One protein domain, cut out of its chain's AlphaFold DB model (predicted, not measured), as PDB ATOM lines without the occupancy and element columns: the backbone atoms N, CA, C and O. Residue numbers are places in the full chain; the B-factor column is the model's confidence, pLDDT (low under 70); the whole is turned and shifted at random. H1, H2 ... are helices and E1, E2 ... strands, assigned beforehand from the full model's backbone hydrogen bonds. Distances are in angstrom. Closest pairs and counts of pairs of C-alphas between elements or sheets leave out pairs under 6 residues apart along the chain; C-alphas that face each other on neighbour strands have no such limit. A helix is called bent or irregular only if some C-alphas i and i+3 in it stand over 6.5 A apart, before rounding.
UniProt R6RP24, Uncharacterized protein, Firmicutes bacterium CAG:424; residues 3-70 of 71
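AT A GLANCE: This is residues 3 to 70 of the 71 residues of an uncharacterized protein of Firmicutes bacterium CAG:424 (UniProt R6RP24). Two helices, H1 and H3, cross nearly at right angles as the core; H2 packs on the far end of H1, and at the other end of the long axis strand E1 pairs briefly with residues 3 to 4 before a tail, residues 64 to 70 with H4, sticks out. The printed part has 68 residues, mostly helix, in the order H1, H2, H3, E1, H4. It is elongated, 39 by 25 by 17 A, and only just compact, close to loose, with a radius of gyration of the C-alphas of 12.9 A.

HOW THE PARTS SIT: Start at residues 3 to 4, which pair antiparallel with residues 60 to 61 of E1, residues 60 to 62; E1 pairs with no named strand. Next look at H1, residues 15 to 27: its residues 26 to 27 alone touch H2, residues 31 to 40, at a steep tilt of 50 degrees, opposite ways, and the closest C-alphas, of Met 27 and Lys 34, are 6.2 A apart. With residues 18 to 23 alone, H1 touches H3, residues 44 to 56, about perpendicular at 79 degrees; the closest C-alphas, of Phe 19 and Val 52, are 5.7 A apart. H2 and H3 are close but not clearly touching, with the C-alphas of Val 40 and Ile 47 closest at 6.8 A. H4, residues 65 to 68, touches no helix, and E1 meets H3 and H4 only through their links. O i to N i+4 pairs are within hydrogen-bond range in 7 of 9 for H1, 5 of 6 for H2 and 7 of 9 for H3; H4 is too short for such a pair.

IN THESE COORDINATES: Find C-alpha 15 at (103.608, 122.215, 99.528); from there H1 runs 18.9 A, irregular, with C-alphas 16 and 19 7.1 A apart. H2 spans 14.8 A, H3 18.4 A, E1 6.7 A and H4 5.7 A, ending at C-alpha 68, (86.965, 117.291, 102.220).

THE WHOLE: The C-alphas of Glu 31 and Arg 70 are the two farthest apart, 41.3 A. The printed part has no cut, and its four links between named elements are tight. Look for pLDDT under 70 at residue 29, residues 32 to 46, residues 48 to 49 and residues 63 to 70.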
ATOM      1  N   VAL A   3      99.997 123.837 107.795       84.12
ATOM      2  CA  VAL A   3      99.811 124.833 108.853       84.12
ATOM      3  C   VAL A   3     100.182 124.199 110.181       84.12
ATOM      4  O   VAL A   3      99.613 123.175 110.558       84.12
ATOM      5  N   GLY A   4     101.132 124.799 110.887       81.00
ATOM      6  CA  GLY A   4     101.562 124.310 112.186       81.00
ATOM      7  C   GLY A   4     100.480 124.524 113.242       81.00
ATOM      8  O   GLY A   4      99.880 125.596 113.358       81.00
ATOM      9  N   ILE A   5     100.228 123.486 114.029       77.44
ATOM     10  CA  ILE A   5      99.333 123.483 115.185       77.44
ATOM     11  C   ILE A   5     100.131 123.195 116.464       77.44
ATOM     12  O   ILE A   5     101.283 122.759 116.437       77.44
ATOM     13  N   CYS A   6      99.529 123.443 117.628       76.44
ATOM     14  CA  CYS A   6     100.137 123.179 118.936       76.44
ATOM     15  C   CYS A   6     101.490 123.891 119.145       76.44
ATOM     16  O   CYS A   6     101.516 125.079 119.456       76.44
ATOM     17  N   LYS A   7     102.608 123.161 119.029       75.00
ATOM     18  CA  LYS A   7     103.963 123.695 119.246       75.00
ATOM     19  C   LYS A   7     104.498 124.490 118.056       75.00
ATOM     20  O   LYS A   7     105.394 125.296 118.258       75.00
ATOM     21  N   GLU A   8     103.932 124.281 116.870       75.19
ATOM     22  CA  GLU A   8     104.340 124.931 115.614       75.19
ATOM     23  C   GLU A   8     103.338 126.038 115.213       75.19
ATOM     24  O   GLU A   8     103.242 126.429 114.053       75.19
ATOM     25  N   ILE A   9     102.533 126.537 116.167       79.44
ATOM     26  CA  ILE A   9     101.485 127.530 115.892       79.44
ATOM     27  C   ILE A   9     102.087 128.807 115.281       79.44
ATOM     28  O   ILE A   9     102.999 129.413 115.842       79.44
ATOM     29  N   GLY A  10     101.543 129.231 114.139       79.00
ATOM     30  CA  GLY A  10     102.010 130.411 113.402       79.00
ATOM     31  C   GLY A  10     103.005 130.115 112.277       79.00
ATOM     32  O   GLY A  10     103.261 131.010 111.476       79.00
ATOM     33  N   GLU A  11     103.504 128.882 112.165       82.06
ATOM     34  CA  GLU A  11     104.289 128.445 111.011       82.06
ATOM     35  C   GLU A  11     103.363 127.987 109.874       82.06
ATOM     36  O   GLU A  11     102.363 127.292 110.084       82.06
ATOM     37  N   THR A  12     103.706 128.360 108.644       84.75
ATOM     38  CA  THR A  12     103.020 127.889 107.438       84.75
ATOM     39  C   THR A  12     104.042 127.546 106.376       84.75
ATOM     40  O   THR A  12     104.870 128.391 106.043       84.75
ATOM     41  N   VAL A  13     103.946 126.342 105.824       86.00
ATOM     42  CA  VAL A  13     104.867 125.837 104.804       86.00
ATOM     43  C   VAL A  13     104.064 125.487 103.544       86.00
ATOM     44  O   VAL A  13     103.123 124.688 103.624       86.00
ATOM     45  N   PRO A  14     104.356 126.099 102.384       85.69
ATOM     46  CA  PRO A  14     103.716 125.726 101.124       85.69
ATOM     47  C   PRO A  14     104.171 124.330 100.676       85.69
ATOM     48  O   PRO A  14     105.272 123.898 101.003       85.69
ATOM     49  N   ASP A  15     103.335 123.609  99.926       79.50
ATOM     50  CA  ASP A  15     103.608 122.215  99.528       79.50
ATOM     51  C   ASP A  15     104.888 122.072  98.700       79.50
ATOM     52  O   ASP A  15     105.625 121.103  98.864       79.50
ATOM     53  N   GLU A  16     105.180 123.072  97.864       82.88
ATOM     54  CA  GLU A  16     106.394 123.138  97.043       82.88
ATOM     55  C   GLU A  16     107.673 123.198  97.895       82.88
ATOM     56  O   GLU A  16     108.703 122.667  97.490       82.88
ATOM     57  N   GLU A  17     107.599 123.788  99.092       82.19
ATOM     58  CA  GLU A  17     108.724 123.925 100.027       82.19
ATOM     59  C   GLU A  17     108.673 122.893 101.167       82.19
ATOM     60  O   GLU A  17     109.617 122.780 101.948       82.19
ATOM     61  N   ALA A  18     107.593 122.110 101.272       81.75
ATOM     62  CA  ALA A  18     107.382 121.163 102.366       81.75
ATOM     63  C   ALA A  18     108.481 120.100 102.430       81.75
ATOM     64  O   ALA A  18     108.932 119.737 103.518       81.75
ATOM     65  N   PHE A  19     108.948 119.636 101.267       79.00
ATOM     66  CA  PHE A  19     110.061 118.696 101.202       79.00
ATOM     67  C   PHE A  19     111.355 119.315 101.722       79.00
ATOM     68  O   PHE A  19     111.975 118.733 102.607       79.00
ATOM     69  N   ASP A  20     111.747 120.484 101.215       81.12
ATOM     70  CA  ASP A  20     112.996 121.135 101.617       81.12
ATOM     71  C   ASP A  20     112.969 121.524 103.102       81.12
ATOM     72  O   ASP A  20     113.963 121.345 103.809       81.12
ATOM     73  N   TYR A  21     111.814 121.968 103.607       82.06
ATOM     74  CA  TYR A  21     111.608 122.288 105.018       82.06
ATOM     75  C   TYR A  21     111.752 121.049 105.914       82.06
ATOM     76  O   TYR A  21     112.512 121.067 106.888       82.06
ATOM     77  N   ALA A  22     111.063 119.951 105.582       80.25
ATOM     78  CA  ALA A  22     111.177 118.697 106.325       80.25
ATOM     79  C   ALA A  22     112.605 118.131 106.232       80.25
ATOM     80  O   ALA A  22     113.189 117.742 107.240       80.25
ATOM     81  N   PHE A  23     113.212 118.162 105.046       76.25
ATOM     82  CA  PHE A  23     114.562 117.664 104.797       76.25
ATOM     83  C   PHE A  23     115.627 118.412 105.609       76.25
ATOM     84  O   PHE A  23     116.451 117.782 106.279       76.25
ATOM     85  N   ASP A  24     115.600 119.747 105.610       79.94
ATOM     86  CA  ASP A  24     116.543 120.572 106.373       79.94
ATOM     87  C   ASP A  24     116.406 120.342 107.888       79.94
ATOM     88  O   ASP A  24     117.405 120.229 108.608       79.94
ATOM     89  N   ARG A  25     115.173 120.174 108.386       75.50
ATOM     90  CA  ARG A  25     114.906 119.875 109.801       75.50
ATOM     91  C   ARG A  25     115.393 118.488 110.204       75.50
ATOM     92  O   ARG A  25     115.970 118.340 111.280       75.50
ATOM     93  N   CYS A  26     115.245 117.504 109.328       71.62
ATOM     94  CA  CYS A  26     115.710 116.139 109.549       71.62
ATOM     95  C   CYS A  26     117.241 116.020 109.483       71.62
ATOM     96  O   CYS A  26     117.842 115.320 110.297       71.62
ATOM     97  N   MET A  27     117.899 116.790 108.609       70.19
ATOM     98  CA  MET A  27     119.363 116.946 108.594       70.19
ATOM     99  C   MET A  27     119.902 117.611 109.870       70.19
ATOM    100  O   MET A  27     121.007 117.293 110.319       70.19
ATOM    101  N   LYS A  28     119.121 118.511 110.479       75.62
ATOM    102  CA  LYS A  28     119.432 119.170 111.760       75.62
ATOM    103  C   LYS A  28     119.033 118.345 112.994       75.62
ATOM    104  O   LYS A  28     119.337 118.768 114.111       75.62
ATOM    105  N   GLY A  29     118.383 117.196 112.805       68.00
ATOM    106  CA  GLY A  29     117.943 116.285 113.862       68.00
ATOM    107  C   GLY A  29     119.077 115.500 114.533       68.00
ATOM    108  O   GLY A  29     120.270 115.702 114.283       68.00
ATOM    109  N   THR A  30     118.704 114.585 115.423       74.31
ATOM    110  CA  THR A  30     119.631 113.705 116.146       74.31
ATOM    111  C   THR A  30     120.320 112.702 115.216       74.31
ATOM    112  O   THR A  30     119.839 112.385 114.131       74.31
ATOM    113  N   GLU A  31     121.460 112.156 115.645       73.00
ATOM    114  CA  GLU A  31     122.235 111.192 114.846       73.00
ATOM    115  C   GLU A  31     121.434 109.930 114.480       73.00
ATOM    116  O   GLU A  31     121.653 109.341 113.424       73.00
ATOM    117  N   LYS A  32     120.472 109.554 115.335       68.06
ATOM    118  CA  LYS A  32     119.540 108.451 115.093       68.06
ATOM    119  C   LYS A  32     118.558 108.786 113.973       68.06
ATOM    120  O   LYS A  32     118.413 107.992 113.052       68.06
ATOM    121  N   GLU A  33     117.955 109.975 114.018       67.75
ATOM    122  CA  GLU A  33     117.076 110.450 112.947       67.75
ATOM    123  C   GLU A  33     117.851 110.461 111.625       67.75
ATOM    124  O   GLU A  33     117.436 109.812 110.674       67.75
ATOM    125  N   LYS A  34     119.054 111.047 111.584       66.81
ATOM    126  CA  LYS A  34     119.905 111.044 110.378       66.81
ATOM    127  C   LYS A  34     120.186 109.644 109.810       66.81
ATOM    128  O   LYS A  34     120.358 109.517 108.599       66.81
ATOM    129  N   GLN A  35     120.293 108.620 110.661       66.06
ATOM    130  CA  GLN A  35     120.507 107.234 110.239       66.06
ATOM    131  C   GLN A  35     119.255 106.642 109.594       66.06
ATOM    132  O   GLN A  35     119.343 106.168 108.464       66.06
ATOM    133  N   GLU A  36     118.103 106.757 110.260       64.12
ATOM    134  CA  GLU A  36     116.810 106.309 109.720       64.12
ATOM    135  C   GLU A  36     116.484 107.050 108.407       64.12
ATOM    136  O   GLU A  36     115.984 106.454 107.460       64.12
ATOM    137  N   PHE A  37     116.894 108.319 108.285       63.59
ATOM    138  CA  PHE A  37     116.782 109.107 107.054       63.59
ATOM    139  C   PHE A  37     117.649 108.599 105.895       63.59
ATOM    140  O   PHE A  37     117.207 108.643 104.747       63.59
ATOM    141  N   ARG A  38     118.881 108.131 106.149       60.56
ATOM    142  CA  ARG A  38     119.777 107.643 105.081       60.56
ATOM    143  C   ARG A  38     119.314 106.335 104.466       60.56
ATOM    144  O   ARG A  38     119.545 106.132 103.280       60.56
ATOM    145  N   GLU A  39     118.682 105.470 105.250       61.41
ATOM    146  CA  GLU A  39     118.175 104.181 104.765       61.41
ATOM    147  C   GLU A  39     116.949 104.336 103.861       61.41
ATOM    148  O   GLU A  39     116.667 103.463 103.045       61.41
ATOM    149  N   VAL A  40     116.245 105.465 103.957       61.06
ATOM    150  CA  VAL A  40     115.050 105.724 103.156       61.06
ATOM    151  C   VAL A  40     115.397 106.188 101.732       61.06
ATOM    152  O   VAL A  40     114.562 105.974 100.871       61.06
ATOM    153  N   LEU A  41     116.605 106.718 101.446       58.97
ATOM    154  CA  LEU A  41     117.009 107.528 100.261       58.97
ATOM    155  C   LEU A  41     117.061 106.873  98.841       58.97
ATOM    156  O   LEU A  41     117.481 107.538  97.897       58.97
ATOM    157  N   ASP A  42     116.598 105.639  98.616       60.19
ATOM    158  CA  ASP A  42     116.824 104.886  97.350       60.19
ATOM    159  C   ASP A  42     115.838 105.165  96.166       60.19
ATOM    160  O   ASP A  42     115.869 104.499  95.131       60.19
ATOM    161  N   SER A  43     114.926 106.143  96.261       59.97
ATOM    162  CA  SER A  43     113.942 106.517  95.210       59.97
ATOM    163  C   SER A  43     113.322 107.916  95.387       59.97
ATOM    164  O   SER A  43     112.373 108.112  96.145       59.97
ATOM    165  N   GLU A  44     113.834 108.884  94.624       67.56
ATOM    166  CA  GLU A  44     113.643 110.338  94.786       67.56
ATOM    167  C   GLU A  44     112.194 110.840  94.961       67.56
ATOM    168  O   GLU A  44     111.955 111.710  95.790       67.56
ATOM    169  N   GLU A  45     111.216 110.316  94.221       64.44
ATOM    170  CA  GLU A  45     109.831 110.831  94.238       64.44
ATOM    171  C   GLU A  45     108.972 110.241  95.368       64.44
ATOM    172  O   GLU A  45     108.233 110.962  96.040       64.44
ATOM    173  N   LEU A  46     109.084 108.933  95.628       64.06
ATOM    174  CA  LEU A  46     108.305 108.285  96.691       64.06
ATOM    175  C   LEU A  46     108.763 108.746  98.081       64.06
ATOM    176  O   LEU A  46     107.962 108.875  99.003       64.06
ATOM    177  N   ILE A  47     110.056 109.027  98.215       70.12
ATOM    178  CA  ILE A  47     110.691 109.430  99.470       70.12
ATOM    179  C   ILE A  47     110.324 110.848  99.855       70.12
ATOM    180  O   ILE A  47     110.056 111.094 101.026       70.12
ATOM    181  N   LYS A  48     110.253 111.763  98.881       69.31
ATOM    182  CA  LYS A  48     109.756 113.122  99.120       69.31
ATOM    183  C   LYS A  48     108.402 113.079  99.810       69.31
ATOM    184  O   LYS A  48     108.213 113.731 100.833       69.31
ATOM    185  N   LYS A  49     107.505 112.232  99.302       69.44
ATOM    186  CA  LYS A  49     106.177 112.053  99.880       69.44
ATOM    187  C   LYS A  49     106.233 111.440 101.279       69.44
ATOM    188  O   LYS A  49     105.605 111.981 102.173       69.44
ATOM    189  N   ILE A  50     107.014 110.379 101.493       73.19
ATOM    190  CA  ILE A  50     107.135 109.719 102.808       73.19
ATOM    191  C   ILE A  50     107.730 110.658 103.872       73.19
ATOM    192  O   ILE A  50     107.278 110.642 105.012       73.19
ATOM    193  N   ILE A  51     108.719 111.484 103.520       74.00
ATOM    194  CA  ILE A  51     109.370 112.422 104.449       74.00
ATOM    195  C   ILE A  51     108.412 113.532 104.867       74.00
ATOM    196  O   ILE A  51     108.300 113.828 106.056       74.00
ATOM    197  N   VAL A  52     107.728 114.132 103.893       79.62
ATOM    198  CA  VAL A  52     106.720 115.160 104.152       79.62
ATOM    199  C   VAL A  52     105.603 114.563 105.007       79.62
ATOM    200  O   VAL A  52     105.302 115.088 106.072       79.62
ATOM    201  N   ASP A  53     105.061 113.414 104.617       73.50
ATOM    202  CA  ASP A  53     103.972 112.770 105.349       73.50
ATOM    203  C   ASP A  53     104.387 112.411 106.786       73.50
ATOM    204  O   ASP A  53     103.678 112.722 107.737       73.50
ATOM    205  N   TRP A  54     105.591 111.869 106.990       75.12
ATOM    206  CA  TRP A  54     106.102 111.555 108.326       75.12
ATOM    207  C   TRP A  54     106.313 112.804 109.191       75.12
ATOM    208  O   TRP A  54     105.852 112.839 110.333       75.12
ATOM    209  N   TYR A  55     106.954 113.846 108.653       77.44
ATOM    210  CA  TYR A  55     107.241 115.083 109.387       77.44
ATOM    211  C   TYR A  55     105.968 115.870 109.729       77.44
ATOM    212  O   TYR A  55     105.823 116.385 110.841       77.44
ATOM    213  N   PHE A  56     105.024 115.930 108.790       77.62
ATOM    214  CA  PHE A  56     103.780 116.679 108.935       77.62
ATOM    215  C   PHE A  56     102.619 115.845 109.523       77.62
ATOM    216  O   PHE A  56     101.576 116.416 109.816       77.62
ATOM    217  N   SER A  57     102.795 114.546 109.814       74.50
ATOM    218  CA  SER A  57     101.760 113.666 110.416       74.50
ATOM    219  C   SER A  57     101.296 114.041 111.833       74.50
ATOM    220  O   SER A  57     100.359 113.442 112.363       74.50
ATOM    221  N   GLY A  58     101.986 114.976 112.491       73.75
ATOM    222  CA  GLY A  58     101.764 115.316 113.895       73.75
ATOM    223  C   GLY A  58     101.151 116.697 114.096       73.75
ATOM    224  O   GLY A  58      99.952 116.909 113.963       73.75
ATOM    225  N   ASN A  59     101.996 117.649 114.493       76.75
ATOM    226  CA  ASN A  59     101.596 119.014 114.844       76.75
ATOM    227  C   ASN A  59     101.345 119.899 113.615       76.75
ATOM    228  O   ASN A  59     101.586 121.101 113.679       76.75
ATOM    229  N   TRP A  60     100.888 119.336 112.502       79.81
ATOM    230  CA  TRP A  60     100.648 120.083 111.279       79.81
ATOM    231  C   TRP A  60      99.359 119.612 110.620       79.81
ATOM    232  O   TRP A  60      99.031 118.433 110.648       79.81
ATOM    233  N   VAL A  61      98.623 120.553 110.040       76.75
ATOM    234  CA  VAL A  61      97.392 120.284 109.294       76.75
ATOM    235  C   VAL A  61      97.635 120.638 107.840       76.75
ATOM    236  O   VAL A  61      98.104 121.739 107.532       76.75
ATOM    237  N   HIS A  62      97.317 119.710 106.944       77.50
ATOM    238  CA  HIS A  62      97.301 119.985 105.517       77.50
ATOM    239  C   HIS A  62      95.965 120.615 105.132       77.50
ATOM    240  O   HIS A  62      94.896 120.071 105.389       77.50
ATOM    241  N   LYS A  63      96.019 121.810 104.546       66.69
ATOM    242  CA  LYS A  63      94.817 122.599 104.248       66.69
ATOM    243  C   LYS A  63      93.924 122.014 103.150       66.69
ATOM    244  O   LYS A  63      92.770 122.420 103.094       66.69
ATOM    245  N   GLU A  64      94.418 121.119 102.290       60.50
ATOM    246  CA  GLU A  64      93.561 120.479 101.273       60.50
ATOM    247  C   GLU A  64      92.733 119.328 101.875       60.50
ATOM    248  O   GLU A  64      91.600 119.111 101.451       60.50
ATOM    249  N   ASP A  65      93.224 118.666 102.929       54.72
ATOM    250  CA  ASP A  65      92.464 117.635 103.654       54.72
ATOM    251  C   ASP A  65      91.298 118.225 104.480       54.72
ATOM    252  O   ASP A  65      90.259 117.583 104.643       54.72
ATOM    253  N   GLU A  66      91.401 119.481 104.946       49.88
ATOM    254  CA  GLU A  66      90.304 120.175 105.651       49.88
ATOM    255  C   GLU A  66      89.105 120.528 104.749       49.88
ATOM    256  O   GLU A  66      87.998 120.745 105.255       49.88
ATOM    257  N   GLU A  67      89.288 120.607 103.426       47.34
ATOM    258  CA  GLU A  67      88.202 120.951 102.499       47.34
ATOM    259  C   GLU A  67      87.267 119.753 102.235       47.34
ATOM    260  O   GLU A  67      86.085 119.947 101.949       47.34
ATOM    261  N   TYR A  68      87.744 118.517 102.436       45.00
ATOM    262  CA  TYR A  68      86.965 117.291 102.220       45.00
ATOM    263  C   TYR A  68      86.014 116.923 103.373       45.00
ATOM    264  O   TYR A  68      84.965 116.336 103.117       45.00
ATOM    265  N   GLU A  69      86.313 117.277 104.629       49.34
ATOM    266  CA  GLU A  69      85.424 116.960 105.769       49.34
ATOM    267  C   GLU A  69      84.243 117.936 105.943       49.34
ATOM    268  O   GLU A  69      83.355 117.705 106.767       49.34
ATOM    269  N   ARG A  70      84.193 119.028 105.168       46.66
ATOM    270  CA  ARG A  70      83.073 119.992 105.171       46.66
ATOM    271  C   ARG A  70      82.092 119.843 103.999       46.66
ATOM    272  O   ARG A  70      81.164 120.653 103.924       46.66
TER     273      ARG A  70